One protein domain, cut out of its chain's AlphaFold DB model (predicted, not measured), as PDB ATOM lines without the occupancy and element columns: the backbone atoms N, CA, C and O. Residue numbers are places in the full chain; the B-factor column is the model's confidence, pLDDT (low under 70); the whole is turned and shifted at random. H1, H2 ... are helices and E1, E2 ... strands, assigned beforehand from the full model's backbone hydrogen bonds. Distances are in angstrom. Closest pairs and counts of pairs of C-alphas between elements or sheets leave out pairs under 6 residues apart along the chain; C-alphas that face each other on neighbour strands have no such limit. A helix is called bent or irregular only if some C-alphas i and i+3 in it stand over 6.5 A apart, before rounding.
ATOM      1  N   ALA A1512      52.804  45.257   6.208       86.30
ATOM      2  CA  ALA A1512      52.698  45.523   7.639       86.30
ATOM      3  C   ALA A1512      52.228  46.958   7.927       86.30
ATOM      4  O   ALA A1512      51.516  47.178   8.911       86.30
ATOM      5  N   GLU A1513      52.641  47.923   7.103       84.91
ATOM      6  CA  GLU A1513      52.230  49.320   7.200       84.91
ATOM      7  C   GLU A1513      50.800  49.500   6.684       84.91
ATOM      8  O   GLU A1513      49.977  50.082   7.388       84.91
ATOM      9  N   TYR A1514      50.459  48.937   5.521       83.69
ATOM     10  CA  TYR A1514      49.096  49.003   4.984       83.69
ATOM     11  C   TYR A1514      48.070  48.394   5.936       83.69
ATOM     12  O   TYR A1514      47.004  48.969   6.155       83.69
ATOM     13  N   VAL A1515      48.404  47.262   6.556       88.59
ATOM     14  CA  VAL A1515      47.565  46.634   7.578       88.59
ATOM     15  C   VAL A1515      47.425  47.539   8.804       88.59
ATOM     16  O   VAL A1515      46.313  47.699   9.304       88.59
ATOM     17  N   ALA A1516      48.501  48.178   9.277       86.43
ATOM     18  CA  ALA A1516      48.440  49.105  10.410       86.43
ATOM     19  C   ALA A1516      47.583  50.348  10.099       86.43
ATOM     20  O   ALA A1516      46.759  50.764  10.920       86.43
ATOM     21  N   GLN A1517      47.726  50.912   8.896       80.90
ATOM     22  CA  GLN A1517      46.922  52.038   8.416       80.90
ATOM     23  C   GLN A1517      45.440  51.654   8.313       80.90
ATOM     24  O   GLN A1517      44.587  52.357   8.850       80.90
ATOM     25  N   TYR A1518      45.127  50.504   7.707       83.77
ATOM     26  CA  TYR A1518      43.756  50.002   7.612       83.77
ATOM     27  C   TYR A1518      43.153  49.706   8.990       83.77
ATOM     28  O   TYR A1518      41.995  50.028   9.238       83.77
ATOM     29  N   THR A1519      43.943  49.155   9.916       86.39
ATOM     30  CA  THR A1519      43.520  48.934  11.311       86.39
ATOM     31  C   THR A1519      43.165  50.257  11.986       86.39
ATOM     32  O   THR A1519      42.134  50.357  12.643       86.39
ATOM     33  N   THR A1520      43.976  51.297  11.780       81.44
ATOM     34  CA  THR A1520      43.706  52.641  12.317       81.44
ATOM     35  C   THR A1520      42.412  53.214  11.730       81.44
ATOM     36  O   THR A1520      41.574  53.712  12.474       81.44
ATOM     37  N   LEU A1521      42.190  53.068  10.416       73.86
ATOM     38  CA  LEU A1521      40.940  53.473   9.756       73.86
ATOM     39  C   LEU A1521      39.716  52.717  10.297       73.86
ATOM     40  O   LEU A1521      38.677  53.333  10.519       73.86
ATOM     41  N   LEU A1522      39.843  51.410  10.546       75.84
ATOM     42  CA  LEU A1522      38.783  50.587  11.138       75.84
ATOM     43  C   LEU A1522      38.422  51.059  12.557       75.84
ATOM     44  O   LEU A1522      37.245  51.088  12.913       75.84
ATOM     45  N   LEU A1523      39.419  51.463  13.353       76.82
ATOM     46  CA  LEU A1523      39.210  52.034  14.689       76.82
ATOM     47  C   LEU A1523      38.592  53.442  14.639       76.82
ATOM     48  O   LEU A1523      37.817  53.798  15.516       76.82
ATOM     49  N   HIS A1524      38.881  54.248  13.614       69.48
ATOM     50  CA  HIS A1524      38.225  55.552  13.449       69.48
ATOM     51  C   HIS A1524      36.756  55.441  13.030       69.48
ATOM     52  O   HIS A1524      35.965  56.326  13.349       69.48
ATOM     53  N   SER A1525      36.395  54.397  12.280       61.77
ATOM     54  CA  SER A1525      35.045  54.246  11.736       61.77
ATOM     55  C   SER A1525      34.064  53.516  12.646       61.77
ATOM     56  O   SER A1525      32.854  53.642  12.448       61.77
ATOM     57  N   SER A1526      34.567  52.744  13.607       59.18
ATOM     58  CA  SER A1526      33.783  52.183  14.705       59.18
ATOM     59  C   SER A1526      33.591  53.261  15.772       59.18
ATOM     60  O   SER A1526      34.554  53.943  16.108       59.18
ATOM     61  N   ASP A1527      32.387  53.419  16.338       56.27
ATOM     62  CA  ASP A1527      32.173  54.233  17.549       56.27
ATOM     63  C   ASP A1527      32.952  53.593  18.715       56.27
ATOM     64  O   ASP A1527      32.402  52.873  19.544       56.27
ATOM     65  N   CYS A1528      34.272  53.785  18.755       55.28
ATOM     66  CA  CYS A1528      35.187  53.063  19.634       55.28
ATOM     67  C   CYS A1528      34.894  53.280  21.122       55.28
ATOM     68  O   CYS A1528      35.212  52.418  21.938       55.28
ATOM     69  N   SER A1529      34.224  54.381  21.483       57.05
ATOM     70  CA  SER A1529      33.701  54.583  22.837       57.05
ATOM     71  C   SER A1529      32.734  53.465  23.253       57.05
ATOM     72  O   SER A1529      32.761  53.038  24.405       57.05
ATOM     73  N   ALA A1530      31.956  52.917  22.311       61.41
ATOM     74  CA  ALA A1530      31.000  51.837  22.553       61.41
ATOM     75  C   ALA A1530      31.650  50.450  22.736       61.41
ATOM     76  O   ALA A1530      31.026  49.575  23.329       61.41
ATOM     77  N   LEU A1531      32.903  50.233  22.296       61.50
ATOM     78  CA  LEU A1531      33.636  48.962  22.515       61.50
ATOM     79  C   LEU A1531      33.880  48.663  23.992       61.50
ATOM     80  O   LEU A1531      34.155  47.520  24.349       61.50
ATOM     81  N   THR A1532      33.762  49.688  24.831       54.45
ATOM     82  CA  THR A1532      34.153  49.657  26.240       54.45
ATOM     83  C   THR A1532      32.953  49.806  27.177       54.45
ATOM     84  O   THR A1532      32.984  49.308  28.297       54.45
ATOM     85  N   SER A1533      31.858  50.411  26.701       53.67
ATOM     86  CA  SER A1533      30.584  50.505  27.416       53.67
ATOM     87  C   SER A1533      29.656  49.355  27.006       53.67
ATOM     88  O   SER A1533      28.785  49.523  26.151       53.67
ATOM     89  N   HIS A1544      29.180  39.634  27.859       65.33
ATOM     90  CA  HIS A1544      29.713  39.584  26.482       65.33
ATOM     91  C   HIS A1544      29.457  40.872  25.677       65.33
ATOM     92  O   HIS A1544      28.462  41.560  25.891       65.33
ATOM     93  N   SER A1545      30.325  41.179  24.701       69.29
ATOM     94  CA  SER A1545      30.155  42.317  23.782       69.29
ATOM     95  C   SER A1545      30.103  41.842  22.333       69.29
ATOM     96  O   SER A1545      31.117  41.485  21.729       69.29
ATOM     97  N   GLY A1546      28.912  41.893  21.727       69.21
ATOM     98  CA  GLY A1546      28.760  41.572  20.305       69.21
ATOM     99  C   GLY A1546      29.532  42.524  19.384       69.21
ATOM    100  O   GLY A1546      29.891  42.153  18.268       69.21
ATOM    101  N   LEU A1547      29.842  43.727  19.874       71.52
ATOM    102  CA  LEU A1547      30.685  44.703  19.195       71.52
ATOM    103  C   LEU A1547      32.143  44.227  19.120       71.52
ATOM    104  O   LEU A1547      32.741  44.251  18.042       71.52
ATOM    105  N   LEU A1548      32.689  43.733  20.243       78.86
ATOM    106  CA  LEU A1548      34.045  43.178  20.298       78.86
ATOM    107  C   LEU A1548      34.194  41.974  19.374       78.86
ATOM    108  O   LEU A1548      35.208  41.867  18.699       78.86
ATOM    109  N   MET A1549      33.190  41.100  19.285       85.02
ATOM    110  CA  MET A1549      33.261  39.922  18.414       85.02
ATOM    111  C   MET A1549      33.195  40.258  16.921       85.02
ATOM    112  O   MET A1549      33.847  39.600  16.104       85.02
ATOM    113  N   SER A1550      32.450  41.300  16.555       76.26
ATOM    114  CA  SER A1550      32.446  41.828  15.189       76.26
ATOM    115  C   SER A1550      33.793  42.463  14.829       76.26
ATOM    116  O   SER A1550      34.328  42.187  13.755       76.26
ATOM    117  N   VAL A1551      34.394  43.231  15.746       81.13
ATOM    118  CA  VAL A1551      35.761  43.758  15.583       81.13
ATOM    119  C   VAL A1551      36.787  42.625  15.525       81.13
ATOM    120  O   VAL A1551      37.644  42.624  14.647       81.13
ATOM    121  N   TRP A1552      36.673  41.624  16.397       89.29
ATOM    122  CA  TRP A1552      37.552  40.458  16.445       89.29
ATOM    123  C   TRP A1552      37.615  39.737  15.099       89.29
ATOM    124  O   TRP A1552      38.704  39.374  14.667       89.29
ATOM    125  N   ARG A1553      36.486  39.580  14.393       87.43
ATOM    126  CA  ARG A1553      36.474  38.946  13.067       87.43
ATOM    127  C   ARG A1553      37.289  39.749  12.051       87.43
ATOM    128  O   ARG A1553      38.122  39.181  11.353       87.43
ATOM    129  N   GLU A1554      37.074  41.060  11.967       85.30
ATOM    130  CA  GLU A1554      37.805  41.898  11.006       85.30
ATOM    131  C   GLU A1554      39.301  41.980  11.351       85.30
ATOM    132  O   GLU A1554      40.153  41.829  10.473       85.30
ATOM    133  N   LEU A1555      39.640  42.129  12.636       91.40
ATOM    134  CA  LEU A1555      41.027  42.076  13.103       91.40
ATOM    135  C   LEU A1555      41.654  40.695  12.893       91.40
ATOM    136  O   LEU A1555      42.842  40.598  12.594       91.40
ATOM    137  N   GLY A1556      40.872  39.625  12.998       92.88
ATOM    138  CA  GLY A1556      41.316  38.269  12.715       92.88
ATOM    139  C   GLY A1556      41.689  38.096  11.246       92.88
ATOM    140  O   GLY A1556      42.748  37.543  10.948       92.88
ATOM    141  N   CYS A1557      40.893  38.646  10.324       92.66
ATOM    142  CA  CYS A1557      41.225  38.662   8.897       92.66
ATOM    143  C   CYS A1557      42.534  39.425   8.646       92.66
ATOM    144  O   CYS A1557      43.414  38.925   7.946       92.66
ATOM    145  N   LEU A1558      42.706  40.601   9.266       92.88
ATOM    146  CA  LEU A1558      43.954  41.371   9.188       92.88
ATOM    147  C   LEU A1558      45.144  40.599   9.779       92.88
ATOM    148  O   LEU A1558      46.247  40.649   9.236       92.88
ATOM    149  N   THR A1559      44.922  39.863  10.867       94.59
ATOM    150  CA  THR A1559      45.951  39.068  11.546       94.59
ATOM    151  C   THR A1559      46.404  37.905  10.674       94.59
ATOM    152  O   THR A1559      47.608  37.709  10.516       94.59
ATOM    153  N   LEU A1560      45.469  37.187  10.039       94.59
ATOM    154  CA  LEU A1560      45.773  36.143   9.055       94.59
ATOM    155  C   LEU A1560      46.537  36.712   7.854       94.59
ATOM    156  O   LEU A1560      47.556  36.150   7.457       94.59
ATOM    157  N   LEU A1561      46.077  37.844   7.311       93.74
ATOM    158  CA  LEU A1561      46.719  38.519   6.184       93.74
ATOM    159  C   LEU A1561      48.169  38.900   6.515       93.74
ATOM    160  O   LEU A1561      49.091  38.520   5.796       93.74
ATOM    161  N   LYS A1562      48.384  39.596   7.636       93.03
ATOM    162  CA  LYS A1562      49.717  40.026   8.071       93.03
ATOM    163  C   LYS A1562      50.628  38.838   8.373       93.03
ATOM    164  O   LYS A1562      51.773  38.833   7.935       93.03
ATOM    165  N   ALA A1563      50.130  37.825   9.081       91.53
ATOM    166  CA  ALA A1563      50.917  36.646   9.442       91.53
ATOM    167  C   ALA A1563      51.371  35.816   8.228       91.53
ATOM    168  O   ALA A1563      52.398  35.147   8.307       91.53
ATOM    169  N   LEU A1564      50.624  35.843   7.117       91.20
ATOM    170  CA  LEU A1564      51.005  35.160   5.874       91.20
ATOM    171  C   LEU A1564      51.960  35.977   4.991       91.20
ATOM    172  O   LEU A1564      52.708  35.380   4.217       91.20
ATOM    173  N   LEU A1565      51.921  37.311   5.076       89.20
ATOM    174  CA  LEU A1565      52.729  38.209   4.237       89.20
ATOM    175  C   LEU A1565      54.052  38.640   4.873       89.20
ATOM    176  O   LEU A1565      54.999  38.936   4.152       89.20
ATOM    177  N   THR A1566      54.111  38.711   6.201       85.78
ATOM    178  CA  THR A1566      55.255  39.273   6.931       85.78
ATOM    179  C   THR A1566      56.036  38.194   7.665       85.78
ATOM    180  O   THR A1566      55.487  37.168   8.069       85.78
ATOM    181  N   ASP A1567      57.328  38.443   7.856       80.22
ATOM    182  CA  ASP A1567      58.191  37.579   8.648       80.22
ATOM    183  C   ASP A1567      58.311  38.090  10.084       80.22
ATOM    184  O   ASP A1567      58.331  39.295  10.329       80.22
ATOM    185  N   ASN A1568      58.466  37.151  11.024       77.45
ATOM    186  CA  ASN A1568      58.610  37.376  12.469       77.45
ATOM    187  C   ASN A1568      57.299  37.694  13.208       77.45
ATOM    188  O   ASN A1568      57.143  38.747  13.830       77.45
ATOM    189  N   THR A1569      56.360  36.747  13.195       83.38
ATOM    190  CA  THR A1569      55.156  36.837  14.029       83.38
ATOM    191  C   THR A1569      55.525  36.587  15.500       83.38
ATOM    192  O   THR A1569      56.200  35.592  15.782       83.38
ATOM    193  N   PRO A1570      55.119  37.448  16.452       83.89
ATOM    194  CA  PRO A1570      55.404  37.237  17.870       83.89
ATOM    195  C   PRO A1570      54.781  35.936  18.385       83.89
ATOM    196  O   PRO A1570      53.666  35.577  17.991       83.89
ATOM    197  N   SER A1571      55.471  35.254  19.302       82.88
ATOM    198  CA  SER A1571      54.992  34.015  19.934       82.88
ATOM    199  C   SER A1571      53.691  34.189  20.720       82.88
ATOM    200  O   SER A1571      52.945  33.234  20.906       82.88
ATOM    201  N   GLU A1572      53.417  35.418  21.155       82.91
ATOM    202  CA  GLU A1572      52.213  35.865  21.852       82.91
ATOM    203  C   GLU A1572      50.998  35.955  20.919       82.91
ATOM    204  O   GLU A1572      49.861  35.981  21.378       82.91
ATOM    205  N   VAL A1573      51.225  35.990  19.604       87.54
ATOM    206  CA  VAL A1573      50.166  35.977  18.589       87.54
ATOM    207  C   VAL A1573      50.045  34.582  17.989       87.54
ATOM    208  O   VAL A1573      48.939  34.057  17.854       87.54
ATOM    209  N   VAL A1574      51.178  33.970  17.625       87.97
ATOM    210  CA  VAL A1574      51.215  32.656  16.983       87.97
ATOM    211  C   VAL A1574      52.272  31.767  17.615       87.97
ATOM    212  O   VAL A1574      53.461  32.068  17.583       87.97
ATOM    213  N   GLN A1575      51.835  30.606  18.092       86.04
ATOM    214  CA  GLN A1575      52.718  29.525  18.506       86.04
ATOM    215  C   GLN A1575      52.892  28.544  17.348       86.04
ATOM    216  O   GLN A1575      51.923  27.973  16.837       86.04
ATOM    217  N   ILE A1576      54.142  28.360  16.924       80.08
ATOM    218  CA  ILE A1576      54.523  27.420  15.870       80.08
ATOM    219  C   ILE A1576      55.179  26.213  16.545       80.08
ATOM    220  O   ILE A1576      56.301  26.314  17.034       80.08
ATOM    221  N   GLY A1577      54.468  25.087  16.594       74.20
ATOM    222  CA  GLY A1577      55.031  23.783  16.954       74.20
ATOM    223  C   GLY A1577      55.364  22.949  15.713       74.20
ATOM    224  O   GLY A1577      54.959  23.311  14.608       74.20
ATOM    225  N   ASP A1578      56.024  21.801  15.907       64.74
ATOM    226  CA  ASP A1578      56.536  20.927  14.829       64.74
ATOM    227  C   ASP A1578      55.499  20.568  13.745       64.74
ATOM    228  O   ASP A1578      55.857  20.370  12.589       64.74
ATOM    229  N   ASP A1579      54.207  20.527  14.093       62.31
ATOM    230  CA  ASP A1579      53.117  20.171  13.171       62.31
ATOM    231  C   ASP A1579      51.875  21.081  13.262       62.31
ATOM    232  O   ASP A1579      50.864  20.834  12.587       62.31
ATOM    233  N   LYS A1580      51.890  22.116  14.113       70.69
ATOM    234  CA  LYS A1580      50.699  22.928  14.409       70.69
ATOM    235  C   LYS A1580      51.034  24.410  14.504       70.69
ATOM    236  O   LYS A1580      51.921  24.808  15.248       70.69
ATOM    237  N   VAL A1581      50.255  25.210  13.783       82.59
ATOM    238  CA  VAL A1581      50.224  26.668  13.910       82.59
ATOM    239  C   VAL A1581      48.983  27.012  14.720       82.59
ATOM    240  O   VAL A1581      47.869  26.742  14.272       82.59
ATOM    241  N   VAL A1582      49.172  27.567  15.914       85.41
ATOM    242  CA  VAL A1582      48.079  27.970  16.803       85.41
ATOM    243  C   VAL A1582      48.113  29.482  16.947       85.41
ATOM    244  O   VAL A1582      49.077  30.043  17.459       85.41
ATOM    245  N   PHE A1583      47.051  30.140  16.492       91.30
ATOM    246  CA  PHE A1583      46.830  31.556  16.749       91.30
ATOM    247  C   PHE A1583      46.187  31.682  18.128       91.30
ATOM    248  O   PHE A1583      45.042  31.272  18.308       91.30
ATOM    249  N   ILE A1584      46.921  32.238  19.090       88.09
ATOM    250  CA  ILE A1584      46.430  32.474  20.453       88.09
ATOM    251  C   ILE A1584      45.125  33.292  20.455       88.09
ATOM    252  O   ILE A1584      44.157  32.826  21.047       88.09
ATOM    253  N   PRO A1585      44.985  34.415  19.710       90.67
ATOM    254  CA  PRO A1585      43.737  35.185  19.734       90.67
ATOM    255  C   PRO A1585      42.546  34.470  19.071       90.67
ATOM    256  O   PRO A1585      41.438  35.008  19.072       90.67
ATOM    257  N   PHE A1586      42.746  33.289  18.470       92.63
ATOM    258  CA  PHE A1586      41.700  32.486  17.828       92.63
ATOM    259  C   PHE A1586      41.318  31.251  18.655       92.63
ATOM    260  O   PHE A1586      40.816  30.272  18.104       92.63
ATOM    261  N   GLN A1587      41.558  31.266  19.965       87.99
ATOM    262  CA  GLN A1587      41.130  30.190  20.853       87.99
ATOM    263  C   GLN A1587      39.708  30.448  21.356       87.99
ATOM    264  O   GLN A1587      39.454  31.362  22.135       87.99
ATOM    265  N   SER A1588      38.762  29.622  20.909       84.38
ATOM    266  CA  SER A1588      37.338  29.773  21.233       84.38
ATOM    267  C   SER A1588      37.032  29.717  22.729       84.38
ATOM    268  O   SER A1588      36.067  30.330  23.179       84.38
ATOM    269  N   GLU A1589      37.836  28.967  23.487       82.09
ATOM    270  CA  GLU A1589      37.712  28.842  24.943       82.09
ATOM    271  C   GLU A1589      37.980  30.184  25.636       82.09
ATOM    272  O   GLU A1589      37.248  30.564  26.547       82.09
ATOM    273  N   GLU A1590      38.957  30.953  25.147       81.74
ATOM    274  CA  GLU A1590      39.274  32.282  25.680       81.74
ATOM    275  C   GLU A1590      38.204  33.316  25.286       81.74
ATOM    276  O   GLU A1590      37.810  34.157  26.095       81.74
ATOM    277  N   LEU A1591      37.647  33.212  24.074       86.89
ATOM    278  CA  LEU A1591      36.610  34.124  23.560       86.89
ATOM    279  C   LEU A1591      35.252  33.997  24.271       86.89
ATOM    280  O   LEU A1591      34.356  34.810  24.031       86.89
ATOM    281  N   ALA A1592      35.077  32.993  25.133       81.34
ATOM    282  CA  ALA A1592      33.848  32.801  25.893       81.34
ATOM    283  C   ALA A1592      33.629  33.879  26.965       81.34
ATOM    284  O   ALA A1592      32.513  34.020  27.435       81.34
ATOM    285  N   THR A1593      34.642  34.659  27.352       82.18
ATOM    286  CA  THR A1593      34.508  35.710  28.382       82.18
ATOM    287  C   THR A1593      34.759  37.095  27.794       82.18
ATOM    288  O   THR A1593      35.591  37.231  26.900       82.18
ATOM    289  N   LEU A1594      34.101  38.146  28.303       80.35
ATOM    290  CA  LEU A1594      34.380  39.527  27.873       80.35
ATOM    291  C   LEU A1594      35.866  39.901  28.018       80.35
ATOM    292  O   LEU A1594      36.416  40.599  27.166       80.35
ATOM    293  N   GLU A1595      36.522  39.424  29.077       82.96
ATOM    294  CA  GLU A1595      37.948  39.670  29.312       82.96
ATOM    295  C   GLU A1595      38.817  38.962  28.268       82.96
ATOM    296  O   GLU A1595      39.700  39.589  27.692       82.96
ATOM    297  N   GLY A1596      38.533  37.700  27.936       84.74
ATOM    298  CA  GLY A1596      39.252  36.994  26.874       84.74
ATOM    299  C   GLY A1596      38.960  37.544  25.470       84.74
ATOM    300  O   GLY A1596      39.876  37.649  24.656       84.74
ATOM    301  N   GLN A1597      37.735  38.016  25.199       86.25
ATOM    302  CA  GLN A1597      37.408  38.778  23.981       86.25
ATOM    303  C   GLN A1597      38.247  40.059  23.895       86.25
ATOM    304  O   GLN A1597      38.867  40.334  22.865       86.25
ATOM    305  N   SER A1598      38.309  40.815  24.994       85.53
ATOM    306  CA  SER A1598      39.114  42.035  25.100       85.53
ATOM    307  C   SER A1598      40.596  41.731  24.910       85.53
ATOM    308  O   SER A1598      41.278  42.442  24.177       85.53
ATOM    309  N   GLN A1599      41.080  40.636  25.496       87.58
ATOM    310  CA  GLN A1599      42.466  40.207  25.406       87.58
ATOM    311  C   GLN A1599      42.861  39.783  23.989       87.58
ATOM    312  O   GLN A1599      43.921  40.180  23.495       87.58
ATOM    313  N   ALA A1600      42.013  39.018  23.303       89.83
ATOM    314  CA  ALA A1600      42.245  38.619  21.921       89.83
ATOM    315  C   ALA A1600      42.297  39.844  20.996       89.83
ATOM    316  O   ALA A1600      43.237  39.991  20.210       89.83
ATOM    317  N   VAL A1601      41.330  40.761  21.128       89.53
ATOM    318  CA  VAL A1601      41.288  42.024  20.371       89.53
ATOM    319  C   VAL A1601      42.515  42.883  20.672       89.53
ATOM    320  O   VAL A1601      43.169  43.353  19.744       89.53
ATOM    321  N   PHE A1602      42.879  43.043  21.942       88.71
ATOM    322  CA  PHE A1602      44.056  43.797  22.371       88.71
ATOM    323  C   PHE A1602      45.355  43.233  21.783       88.71
ATOM    324  O   PHE A1602      46.164  43.978  21.225       88.71
ATOM    325  N   THR A1603      45.533  41.912  21.859       89.92
ATOM    326  CA  THR A1603      46.714  41.208  21.340       89.92
ATOM    327  C   THR A1603      46.834  41.392  19.829       89.92
ATOM    328  O   THR A1603      47.903  41.752  19.328       89.92
ATOM    329  N   MET A1604      45.723  41.223  19.101       93.41
ATOM    330  CA  MET A1604      45.674  41.483  17.663       93.41
ATOM    331  C   MET A1604      45.964  42.949  17.345       93.41
ATOM    332  O   MET A1604      46.771  43.217  16.465       93.41
ATOM    333  N   LEU A1605      45.382  43.914  18.061       90.39
ATOM    334  CA  LEU A1605      45.633  45.336  17.811       90.39
ATOM    335  C   LEU A1605      47.093  45.719  18.037       90.39
ATOM    336  O   LEU A1605      47.659  46.414  17.196       90.39
ATOM    337  N   CYS A1606      47.725  45.250  19.115       89.78
ATOM    338  CA  CYS A1606      49.151  45.488  19.341       89.78
ATOM    339  C   CYS A1606      49.978  44.959  18.167       89.78
ATOM    340  O   CYS A1606      50.807  45.681  17.608       89.78
ATOM    341  N   TYR A1607      49.694  43.728  17.738       91.88
ATOM    342  CA  TYR A1607      50.362  43.118  16.599       91.88
ATOM    343  C   TYR A1607      50.137  43.902  15.304       91.88
ATOM    344  O   TYR A1607      51.096  44.231  14.607       91.88
ATOM    345  N   LEU A1608      48.892  44.237  14.974       92.59
ATOM    346  CA  LEU A1608      48.513  44.898  13.727       92.59
ATOM    347  C   LEU A1608      49.039  46.335  13.651       92.59
ATOM    348  O   LEU A1608      49.586  46.711  12.618       92.59
ATOM    349  N   LEU A1609      48.984  47.087  14.755       89.04
ATOM    350  CA  LEU A1609      49.496  48.460  14.878       89.04
ATOM    351  C   LEU A1609      51.011  48.540  15.131       89.04
ATOM    352  O   LEU A1609      51.536  49.634  15.340       89.04
ATOM    353  N   GLN A1610      51.715  47.402  15.124       84.86
ATOM    354  CA  GLN A1610      53.163  47.311  15.354       84.86
ATOM    355  C   GLN A1610      53.604  47.903  16.710       84.86
ATOM    356  O   GLN A1610      54.656  48.533  16.822       84.86
ATOM    357  N   LYS A1611      52.795  47.717  17.759       82.71
ATOM    358  CA  LYS A1611      53.120  48.124  19.133       82.71
ATOM    359  C   LYS A1611      53.713  46.928  19.902       82.71
ATOM    360  O   LYS A1611      53.205  45.814  19.767       82.71
ATOM    361  N   PRO A1612      54.773  47.119  20.706       76.68
ATOM    362  CA  PRO A1612      55.397  46.027  21.451       76.68
ATOM    363  C   PRO A1612      54.469  45.501  22.557       76.68
ATOM    364  O   PRO A1612      54.032  46.271  23.409       76.68
ATOM    365  N   LEU A1613      54.223  44.185  22.574       71.44
ATOM    366  CA  LEU A1613      53.408  43.501  23.595       71.44
ATOM    367  C   LEU A1613      54.061  43.503  24.993       71.44
ATOM    368  O   LEU A1613      53.354  43.527  25.996       71.44
ATOM    369  N   GLN A1614      55.399  43.524  25.064       61.04
ATOM    370  CA  GLN A1614      56.172  43.424  26.315       61.04
ATOM    371  C   GLN A1614      56.085  44.661  27.229       61.04
ATOM    372  O   GLN A1614      56.380  44.551  28.413       61.04
ATOM    373  N   ASN A1615      55.670  45.826  26.716       51.97
ATOM    374  CA  ASN A1615      55.628  47.079  27.491       51.97
ATOM    375  C   ASN A1615      54.307  47.314  28.241       51.97
ATOM    376  O   ASN A1615      54.143  48.355  28.875       51.97
ATOM    377  N   CYS A1616      53.355  46.386  28.169       48.98
ATOM    378  CA  CYS A1616      52.127  46.469  28.945       48.98
ATOM    379  C   CYS A1616      52.325  45.650  30.220       48.98
ATOM    380  O   CYS A1616      52.315  44.430  30.164       48.98
ATOM    381  N   GLU A1617      52.572  46.280  31.367       47.74
ATOM    382  CA  GLU A1617      52.700  45.572  32.647       47.74
ATOM    383  C   GLU A1617      51.334  44.986  33.061       47.74
ATOM    384  O   GLU A1617      50.504  45.655  33.667       47.74
ATOM    385  N   TRP A1618      51.091  43.714  32.727       52.50
ATOM    386  CA  TRP A1618      49.832  42.983  32.963       52.50
ATOM    387  C   TRP A1618      49.438  42.805  34.437       52.50
ATOM    388  O   TRP A1618      48.345  42.330  34.726       52.50
ATOM    389  N   GLY A1619      50.318  43.142  35.382       55.21
ATOM    390  CA  GLY A1619      50.186  42.716  36.774       55.21
ATOM    391  C   GLY A1619      48.912  43.188  37.483       55.21
ATOM    392  O   GLY A1619      48.456  42.494  38.390       55.21
ATOM    393  N   HIS A1620      48.324  44.325  37.085       53.80
ATOM    394  CA  HIS A1620      47.199  44.922  37.821       53.80
ATOM    395  C   HIS A1620      46.093  45.596  36.983       53.80
ATOM    396  O   HIS A1620      45.062  45.940  37.556       53.80
ATOM    397  N   THR A1621      46.249  45.773  35.669       56.08
ATOM    398  CA  THR A1621      45.221  46.388  34.797       56.08
ATOM    399  C   THR A1621      44.430  45.335  34.027       56.08
ATOM    400  O   THR A1621      45.029  44.440  33.434       56.08
ATOM    401  N   LYS A1622      43.095  45.460  33.994       71.70
ATOM    402  CA  LYS A1622      42.224  44.579  33.194       71.70
ATOM    403  C   LYS A1622      42.486  44.788  31.697       71.70
ATOM    404  O   LYS A1622      42.714  45.919  31.262       71.70
ATOM    405  N   ALA A1623      42.417  43.726  30.894       72.05
ATOM    406  CA  ALA A1623      42.635  43.761  29.445       72.05
ATOM    407  C   ALA A1623      41.711  44.768  28.748       72.05
ATOM    408  O   ALA A1623      42.124  45.461  27.819       72.05
ATOM    409  N   SER A1624      40.476  44.897  29.238       72.70
ATOM    410  CA  SER A1624      39.509  45.911  28.802       72.70
ATOM    411  C   SER A1624      40.030  47.350  28.950       72.70
ATOM    412  O   SER A1624      39.933  48.125  28.003       72.70
ATOM    413  N   GLU A1625      40.649  47.712  30.077       76.60
ATOM    414  CA  GLU A1625      41.221  49.052  30.308       76.60
ATOM    415  C   GLU A1625      42.436  49.316  29.407       76.60
ATOM    416  O   GLU A1625      42.569  50.393  28.815       76.60
ATOM    417  N   ALA A1626      43.304  48.311  29.258       77.97
ATOM    418  CA  ALA A1626      44.451  48.377  28.357       77.97
ATOM    419  C   ALA A1626      44.009  48.539  26.893       77.97
ATOM    420  O   ALA A1626      44.603  49.320  26.146       77.97
ATOM    421  N   LEU A1627      42.930  47.856  26.498       83.28
ATOM    422  CA  LEU A1627      42.301  47.983  25.189       83.28
ATOM    423  C   LEU A1627      41.747  49.390  24.957       83.28
ATOM    424  O   LEU A1627      42.049  49.982  23.921       83.28
ATOM    425  N   VAL A1628      41.012  49.956  25.922       79.25
ATOM    426  CA  VAL A1628      40.513  51.344  25.856       79.25
ATOM    427  C   VAL A1628      41.672  52.313  25.623       79.25
ATOM    428  O   VAL A1628      41.624  53.148  24.719       79.25
ATOM    429  N   SER A1629      42.735  52.175  26.419       79.69
ATOM    430  CA  SER A1629      43.928  53.020  26.340       79.69
ATOM    431  C   SER A1629      44.625  52.899  24.983       79.69
ATOM    432  O   SER A1629      44.958  53.911  24.361       79.69
ATOM    433  N   LEU A1630      44.787  51.672  24.477       81.63
ATOM    434  CA  LEU A1630      45.390  51.405  23.172       81.63
ATOM    435  C   LEU A1630      44.566  52.008  22.032       81.63
ATOM    436  O   LEU A1630      45.141  52.640  21.149       81.63
ATOM    437  N   ILE A1631      43.240  51.845  22.060       79.79
ATOM    438  CA  ILE A1631      42.332  52.406  21.054       79.79
ATOM    439  C   ILE A1631      42.389  53.936  21.087       79.79
ATOM    440  O   ILE A1631      42.612  54.553  20.047       79.79
ATOM    441  N   HIS A1632      42.280  54.565  22.263       79.71
ATOM    442  CA  HIS A1632      42.404  56.021  22.396       79.71
ATOM    443  C   HIS A1632      43.756  56.535  21.897       79.71
ATOM    444  O   HIS A1632      43.820  57.563  21.217       79.71
ATOM    445  N   LYS A1633      44.842  55.821  22.200       79.04
ATOM    446  CA  LYS A1633      46.185  56.153  21.722       79.04
ATOM    447  C   LYS A1633      46.298  56.007  20.204       79.04
ATOM    448  O   LYS A1633      46.821  56.902  19.555       79.04
ATOM    449  N   ALA A1634      45.768  54.932  19.624       75.07
ATOM    450  CA  ALA A1634      45.769  54.714  18.178       75.07
ATOM    451  C   ALA A1634      44.946  55.779  17.433       75.07
ATOM    452  O   ALA A1634      45.414  56.322  16.437       75.07
ATOM    453  N   VAL A1635      43.763  56.128  17.950       73.78
ATOM    454  CA  VAL A1635      42.877  57.163  17.388       73.78
ATOM    455  C   VAL A1635      43.495  58.563  17.519       73.78
ATOM    456  O   VAL A1635      43.413  59.362  16.590       73.78
ATOM    457  N   SER A1636      44.148  58.881  18.642       73.45
ATOM    458  CA  SER A1636      44.815  60.183  18.835       73.45
ATOM    459  C   SER A1636      46.094  60.332  18.003       73.45
ATOM    460  O   SER A1636      46.258  61.350  17.331       73.45
ATOM    461  N   GLU A1637      46.961  59.313  17.970       69.95
ATOM    462  CA  GLU A1637      48.140  59.275  17.089       69.95
ATOM    463  C   GLU A1637      47.730  59.308  15.603       69.95
ATOM    464  O   GLU A1637      48.386  59.965  14.788       69.95
ATOM    465  N   GLY A1638      46.631  58.628  15.251       62.16
ATOM    466  CA  GLY A1638      46.020  58.647  13.922       62.16
ATOM    467  C   GLY A1638      45.540  60.043  13.526       62.16
ATOM    468  O   GLY A1638      45.905  60.525  12.453       62.16
ATOM    469  N   ASN A1639      44.830  60.736  14.424       60.06
ATOM    470  CA  ASN A1639      44.414  62.127  14.228       60.06
ATOM    471  C   ASN A1639      45.619  63.064  14.031       60.06
ATOM    472  O   ASN A1639      45.599  63.876  13.112       60.06
ATOM    473  N   GLU A1640      46.699  62.946  14.815       55.41
ATOM    474  CA  GLU A1640      47.901  63.776  14.614       55.41
ATOM    475  C   GLU A1640      48.586  63.526  13.260       55.41
ATOM    476  O   GLU A1640      49.022  64.479  12.605       55.41
ATOM    477  N   LYS A1641      48.681  62.261  12.820       53.01
ATOM    478  CA  LYS A1641      49.255  61.906  11.509       53.01
ATOM    479  C   LYS A1641      48.367  62.345  10.342       53.01
ATOM    480  O   LYS A1641      48.908  62.803   9.334       53.01
ATOM    481  N   MET A1642      47.040  62.262  10.491       48.83
ATOM    482  CA  MET A1642      46.069  62.795   9.528       48.83
ATOM    483  C   MET A1642      46.128  64.329   9.444       48.83
ATOM    484  O   MET A1642      46.103  64.877   8.345       48.83
ATOM    485  N   ILE A1643      46.269  65.030  10.577       45.84
ATOM    486  CA  ILE A1643      46.344  66.504  10.630       45.84
ATOM    487  C   ILE A1643      47.676  67.030  10.066       45.84
ATOM    488  O   ILE A1643      47.702  68.099   9.459       45.84
ATOM    489  N   LYS A1644      48.789  66.289  10.194       41.77
ATOM    490  CA  LYS A1644      50.112  66.696   9.669       41.77
ATOM    491  C   LYS A1644      50.299  66.524   8.153       41.77
ATOM    492  O   LYS A1644      51.416  66.656   7.660       41.77
ATOM    493  N   GLY A1645      49.224  66.299   7.396       38.12
ATOM    494  CA  GLY A1645      49.243  66.427   5.938       38.12
ATOM    495  C   GLY A1645      50.089  65.386   5.203       38.12
ATOM    496  O   GLY A1645      50.412  65.604   4.039       38.12
ATOM    497  N   THR A1646      50.426  64.258   5.837       33.48
ATOM    498  CA  THR A1646      50.877  63.059   5.112       33.48
ATOM    499  C   THR A1646      49.630  62.470   4.454       33.48
ATOM    500  O   THR A1646      48.793  61.914   5.168       33.48
ATOM    501  N   PRO A1647      49.404  62.663   3.143       34.63
ATOM    502  CA  PRO A1647      48.120  62.332   2.551       34.63
ATOM    503  C   PRO A1647      47.944  60.815   2.551       34.63
ATOM    504  O   PRO A1647      48.898  60.082   2.301       34.63
ATOM    505  N   LEU A1648      46.704  60.368   2.750       41.00
ATOM    506  CA  LEU A1648      46.141  59.039   2.458       41.00
ATOM    507  C   LEU A1648      46.306  58.623   0.972       41.00
ATOM    508  O   LEU A1648      45.384  58.113   0.337       41.00
ATOM    509  N   SER A1649      47.475  58.846   0.369       42.96
ATOM    510  CA  SER A1649      47.736  58.682  -1.063       42.96
ATOM    511  C   SER A1649      47.591  57.241  -1.566       42.96
ATOM    512  O   SER A1649      47.550  57.034  -2.775       42.96
ATOM    513  N   LEU A1650      47.453  56.249  -0.681       47.52
ATOM    514  CA  LEU A1650      47.364  54.830  -1.046       47.52
ATOM    515  C   LEU A1650      45.947  54.345  -1.399       47.52
ATOM    516  O   LEU A1650      45.821  53.422  -2.198       47.52
ATOM    517  N   LEU A1651      44.880  54.994  -0.915       47.28
ATOM    518  CA  LEU A1651      43.510  54.730  -1.404       47.28
ATOM    519  C   LEU A1651      43.127  55.629  -2.602       47.28
ATOM    520  O   LEU A1651      42.120  55.396  -3.265       47.28
ATOM    521  N   HIS A1652      43.953  56.630  -2.941       38.81
ATOM    522  CA  HIS A1652      43.594  57.713  -3.866       38.81
ATOM    523  C   HIS A1652      43.908  57.499  -5.357       38.81
ATOM    524  O   HIS A1652      43.748  58.434  -6.144       38.81
ATOM    525  N   ARG A1653      44.284  56.296  -5.821       37.91
ATOM    526  CA  ARG A1653      44.308  56.055  -7.284       37.91
ATOM    527  C   ARG A1653      42.911  55.972  -7.928       37.91
ATOM    528  O   ARG A1653      42.831  55.966  -9.153       37.91
ATOM    529  N   CYS A1654      41.825  56.058  -7.154       36.81
ATOM    530  CA  CYS A1654      40.510  56.475  -7.657       36.81
ATOM    531  C   CYS A1654      40.406  58.014  -7.651       36.81
ATOM    532  O   CYS A1654      40.364  58.638  -6.594       36.81
ATOM    533  N   ARG A1655      40.385  58.630  -8.840       35.31
ATOM    534  CA  ARG A1655      40.480  60.089  -9.068       35.31
ATOM    535  C   ARG A1655      39.246  60.938  -8.693       35.31
ATOM    536  O   ARG A1655      39.318  62.149  -8.868       35.31
ATOM    537  N   ASP A1656      38.174  60.373  -8.140       33.51
ATOM    538  CA  ASP A1656      36.960  61.134  -7.793       33.51
ATOM    539  C   ASP A1656      36.849  61.362  -6.277       33.51
ATOM    540  O   ASP A1656      36.288  60.563  -5.532       33.51
ATOM    541  N   VAL A1657      37.419  62.479  -5.815       35.05
ATOM    542  CA  VAL A1657      37.532  62.864  -4.391       35.05
ATOM    543  C   VAL A1657      36.201  63.353  -3.789       35.05
ATOM    544  O   VAL A1657      36.063  63.429  -2.573       35.05
ATOM    545  N   SER A1658      35.180  63.645  -4.597       36.09
ATOM    546  CA  SER A1658      33.932  64.270  -4.124       36.09
ATOM    547  C   SER A1658      32.919  63.318  -3.463       36.09
ATOM    548  O   SER A1658      31.778  63.716  -3.261       36.09
ATOM    549  N   LEU A1659      33.296  62.076  -3.135       39.40
ATOM    550  CA  LEU A1659      32.426  61.096  -2.456       39.40
ATOM    551  C   LEU A1659      32.950  60.650  -1.073       39.40
ATOM    552  O   LEU A1659      32.390  59.740  -0.474       39.40
ATOM    553  N   LEU A1660      34.011  61.278  -0.549       37.98
ATOM    554  CA  LEU A1660      34.652  60.885   0.720       37.98
ATOM    555  C   LEU A1660      34.029  61.483   1.993       37.98
ATOM    556  O   LEU A1660      34.441  61.089   3.082       37.98
ATOM    557  N   ASP A1661      33.024  62.362   1.891       40.04
ATOM    558  CA  ASP A1661      32.260  62.792   3.080       40.04
ATOM    559  C   ASP A1661      31.476  61.624   3.722       40.04
ATOM    560  O   ASP A1661      31.127  61.685   4.900       40.04
ATOM    561  N   ASP A1662      31.312  60.507   3.003       39.00
ATOM    562  CA  ASP A1662      30.791  59.238   3.520       39.00
ATOM    563  C   ASP A1662      31.923  58.244   3.850       39.00
ATOM    564  O   ASP A1662      31.921  57.094   3.397       39.00
ATOM    565  N   ALA A1663      32.925  58.663   4.637       41.89
ATOM    566  CA  ALA A1663      33.932  57.742   5.174       41.89
ATOM    567  C   ALA A1663      33.230  56.509   5.793       41.89
ATOM    568  O   ALA A1663      32.296  56.680   6.586       41.89
ATOM    569  N   PRO A1664      33.620  55.273   5.419       41.99
ATOM    570  CA  PRO A1664      32.828  54.075   5.676       41.99
ATOM    571  C   PRO A1664      32.691  53.842   7.177       41.99
ATOM    572  O   PRO A1664      33.609  53.320   7.799       41.99
ATOM    573  N   ARG A1665      31.550  54.228   7.764       39.58
ATOM    574  CA  ARG A1665      31.227  53.939   9.165       39.58
ATOM    575  C   ARG A1665      31.070  52.432   9.306       39.58
ATOM    576  O   ARG A1665      30.133  51.852   8.752       39.58
ATOM    577  N   PHE A1666      31.979  51.792  10.036       43.97
ATOM    578  CA  PHE A1666      31.784  50.420  10.472       43.97
ATOM    579  C   PHE A1666      30.565  50.457  11.399       43.97
ATOM    580  O   PHE A1666      30.630  51.019  12.489       43.97
ATOM    581  N   LYS A1667      29.429  49.920  10.940       44.66
ATOM    582  CA  LYS A1667      28.282  49.578  11.791       44.66
ATOM    583  C   LYS A1667      28.395  48.094  12.146       44.66
ATOM    584  O   LYS A1667      27.744  47.273  11.503       44.66
ATOM    585  N   PRO A1668      29.257  47.708  13.097       49.26
ATOM    586  CA  PRO A1668      29.279  46.345  13.603       49.26
ATOM    587  C   PRO A1668      27.901  46.017  14.164       49.26
ATOM    588  O   PRO A1668      27.446  46.626  15.130       49.26
ATOM    589  N   LEU A1669      27.231  45.043  13.561       45.69
ATOM    590  CA  LEU A1669      26.074  44.437  14.197       45.69
ATOM    591  C   LEU A1669      26.573  43.676  15.421       45.69
ATOM    592  O   LEU A1669      27.519  42.889  15.328       45.69
ATOM    593  N   GLY A1670      25.978  43.951  16.578       53.35
ATOM    594  CA  GLY A1670      26.255  43.189  17.785       53.35
ATOM    595  C   GLY A1670      25.806  41.748  17.571       53.35
ATOM    596  O   GLY A1670      24.611  41.478  17.502       53.35
ATOM    597  N   VAL A1671      26.756  40.825  17.441       60.39
ATOM    598  CA  VAL A1671      26.464  39.390  17.391       60.39
ATOM    599  C   VAL A1671      26.568  38.849  18.809       60.39
ATOM    600  O   VAL A1671      27.650  38.869  19.390       60.39
ATOM    601  N   VAL A1672      25.458  38.386  19.383       63.52
ATOM    602  CA  VAL A1672      25.463  37.778  20.722       63.52
ATOM    603  C   VAL A1672      26.276  36.480  20.660       63.52
ATOM    604  O   VAL A1672      25.858  35.507  20.036       63.52
ATOM    605  N   TYR A1673      27.474  36.495  21.249       76.11
ATOM    606  CA  TYR A1673      28.378  35.350  21.330       76.11
ATOM    607  C   TYR A1673      28.744  35.100  22.789       76.11
ATOM    608  O   TYR A1673      29.517  35.851  23.383       76.11
ATOM    609  N   GLU A1674      28.202  34.017  23.337       74.54
ATOM    610  CA  GLU A1674      28.354  33.614  24.742       74.54
ATOM    611  C   GLU A1674      29.276  32.386  24.876       74.54
ATOM    612  O   GLU A1674      29.187  31.589  25.806       74.54
ATOM    613  N   GLY A1675      30.153  32.190  23.888       81.59
ATOM    614  CA  GLY A1675      31.022  31.023  23.781       81.59
ATOM    615  C   GLY A1675      30.553  29.994  22.749       81.59
ATOM    616  O   GLY A1675      29.443  30.034  22.211       81.59
TER     617      GLY A1675
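AT A GLANCE: This is residues 1512 to 1533 and 1544 to 1675 of the 1831 residues of the protein "E3 ubiquitin-protein ligase" of Trypanosoma brucei brucei (strain 927/4 GUTat10.1) (UniProt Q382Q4). What does the domain look like? Four helices make a packed core, H4 lying between H3 and H5 while H1 packs on all three and H5 crosses it nearly at right angles; at one end residues 1576 to 1581 of the small hairpin E1 and E2 stick out, and at the other a loose arm holds H6, from which residues 1663 to 1675 run back past the start of H3. What is it made of? The printed part has 154 residues, mostly helix by class, with six named helices and two strands in the order H1 H2 H3 E1 E2 H4 H5 H6; the sheet, E1 - E2, is antiparallel. How large is it? It is compact, with a radius of gyration of the C-alphas of 16.2 A and spans of 48 by 36 by 28 A.

IN THESE COORDINATES: Where does each element run? H1, residues 1512 to 1525, starts at C-alpha 1512 (52.698, 45.523, 7.639) and is 20.1 A long; H2 is residues 1528 to 1531, 5.2 A. H3, residues 1546 to 1565, is 29.1 A long, and strands E1, residues 1574 to 1577, and E2, residues 1580 to 1583, are 9.7 A each. What follows the strands? H4, residues 1594 to 1608, is 20.7 A long, and H5, residues 1623 to 1643, is 29.7 A. H6, residues 1657 to 1662, 11.0 A, ends at C-alpha 1662 (30.791, 59.238, 3.520) and is irregular, with C-alphas 1658 and 1661 7.5 A apart.

HOW THE PARTS SIT: What does H1 touch? Its closest C-alphas are Ala 1512 to Lys 1562 of H3, 6.3 A, at a shallow tilt of 14 degrees, opposite ways; Ala 1516 to Leu 1608 of H4, 5.4 A, at a steep tilt of 46 degrees, opposite ways; and His 1524 to Val 1635 of H5, 6.3 A, about perpendicular at 80 degrees. How does H4 stand to H3 and H5? It touches H3, closest C-alphas Val 1601 and Trp 1552 at 5.6 A, the same way at a shallow tilt of 33 degrees, only just short of steep. It touches H5, closest C-alphas Phe 1602 and Leu 1627 at 5.3 A, the same way at 35.1 degrees, only just steep. And the smaller parts? H2 only just touches H3, with 3 pairs of C-alphas within 8 A, the closest Leu 1531 and Leu 1547 at 6.2 A, and H6 touches no helix. In the hairpin E1 and E2, N 1575 and O 1582 are within hydrogen-bond range at 2.9 A. What do the helix backbones show? Every O i to N i+4 pair is within hydrogen-bond range in H1, H3, H4 and H5; H6 has 0 of 2, and 0 of 3 O i to N i+3 pairs, and H2 is too short for an O i to N i+4 pair.

THE WHOLE: How far does it reach, and where is it cut? The two C-alphas farthest apart, of Asp 1578 and Ser 1658, are 52.4 A apart. Residues 1534 to 1543 are not printed, with C-alphas 1533 and 1544 11.0 A apart across the cut. Which links are long, and where is confidence low? H4 to H5 and H5 to H6 are long links. The mean pLDDT of the printed part is 70.9, and 59 residues are under 70, among them 1637 to 1672.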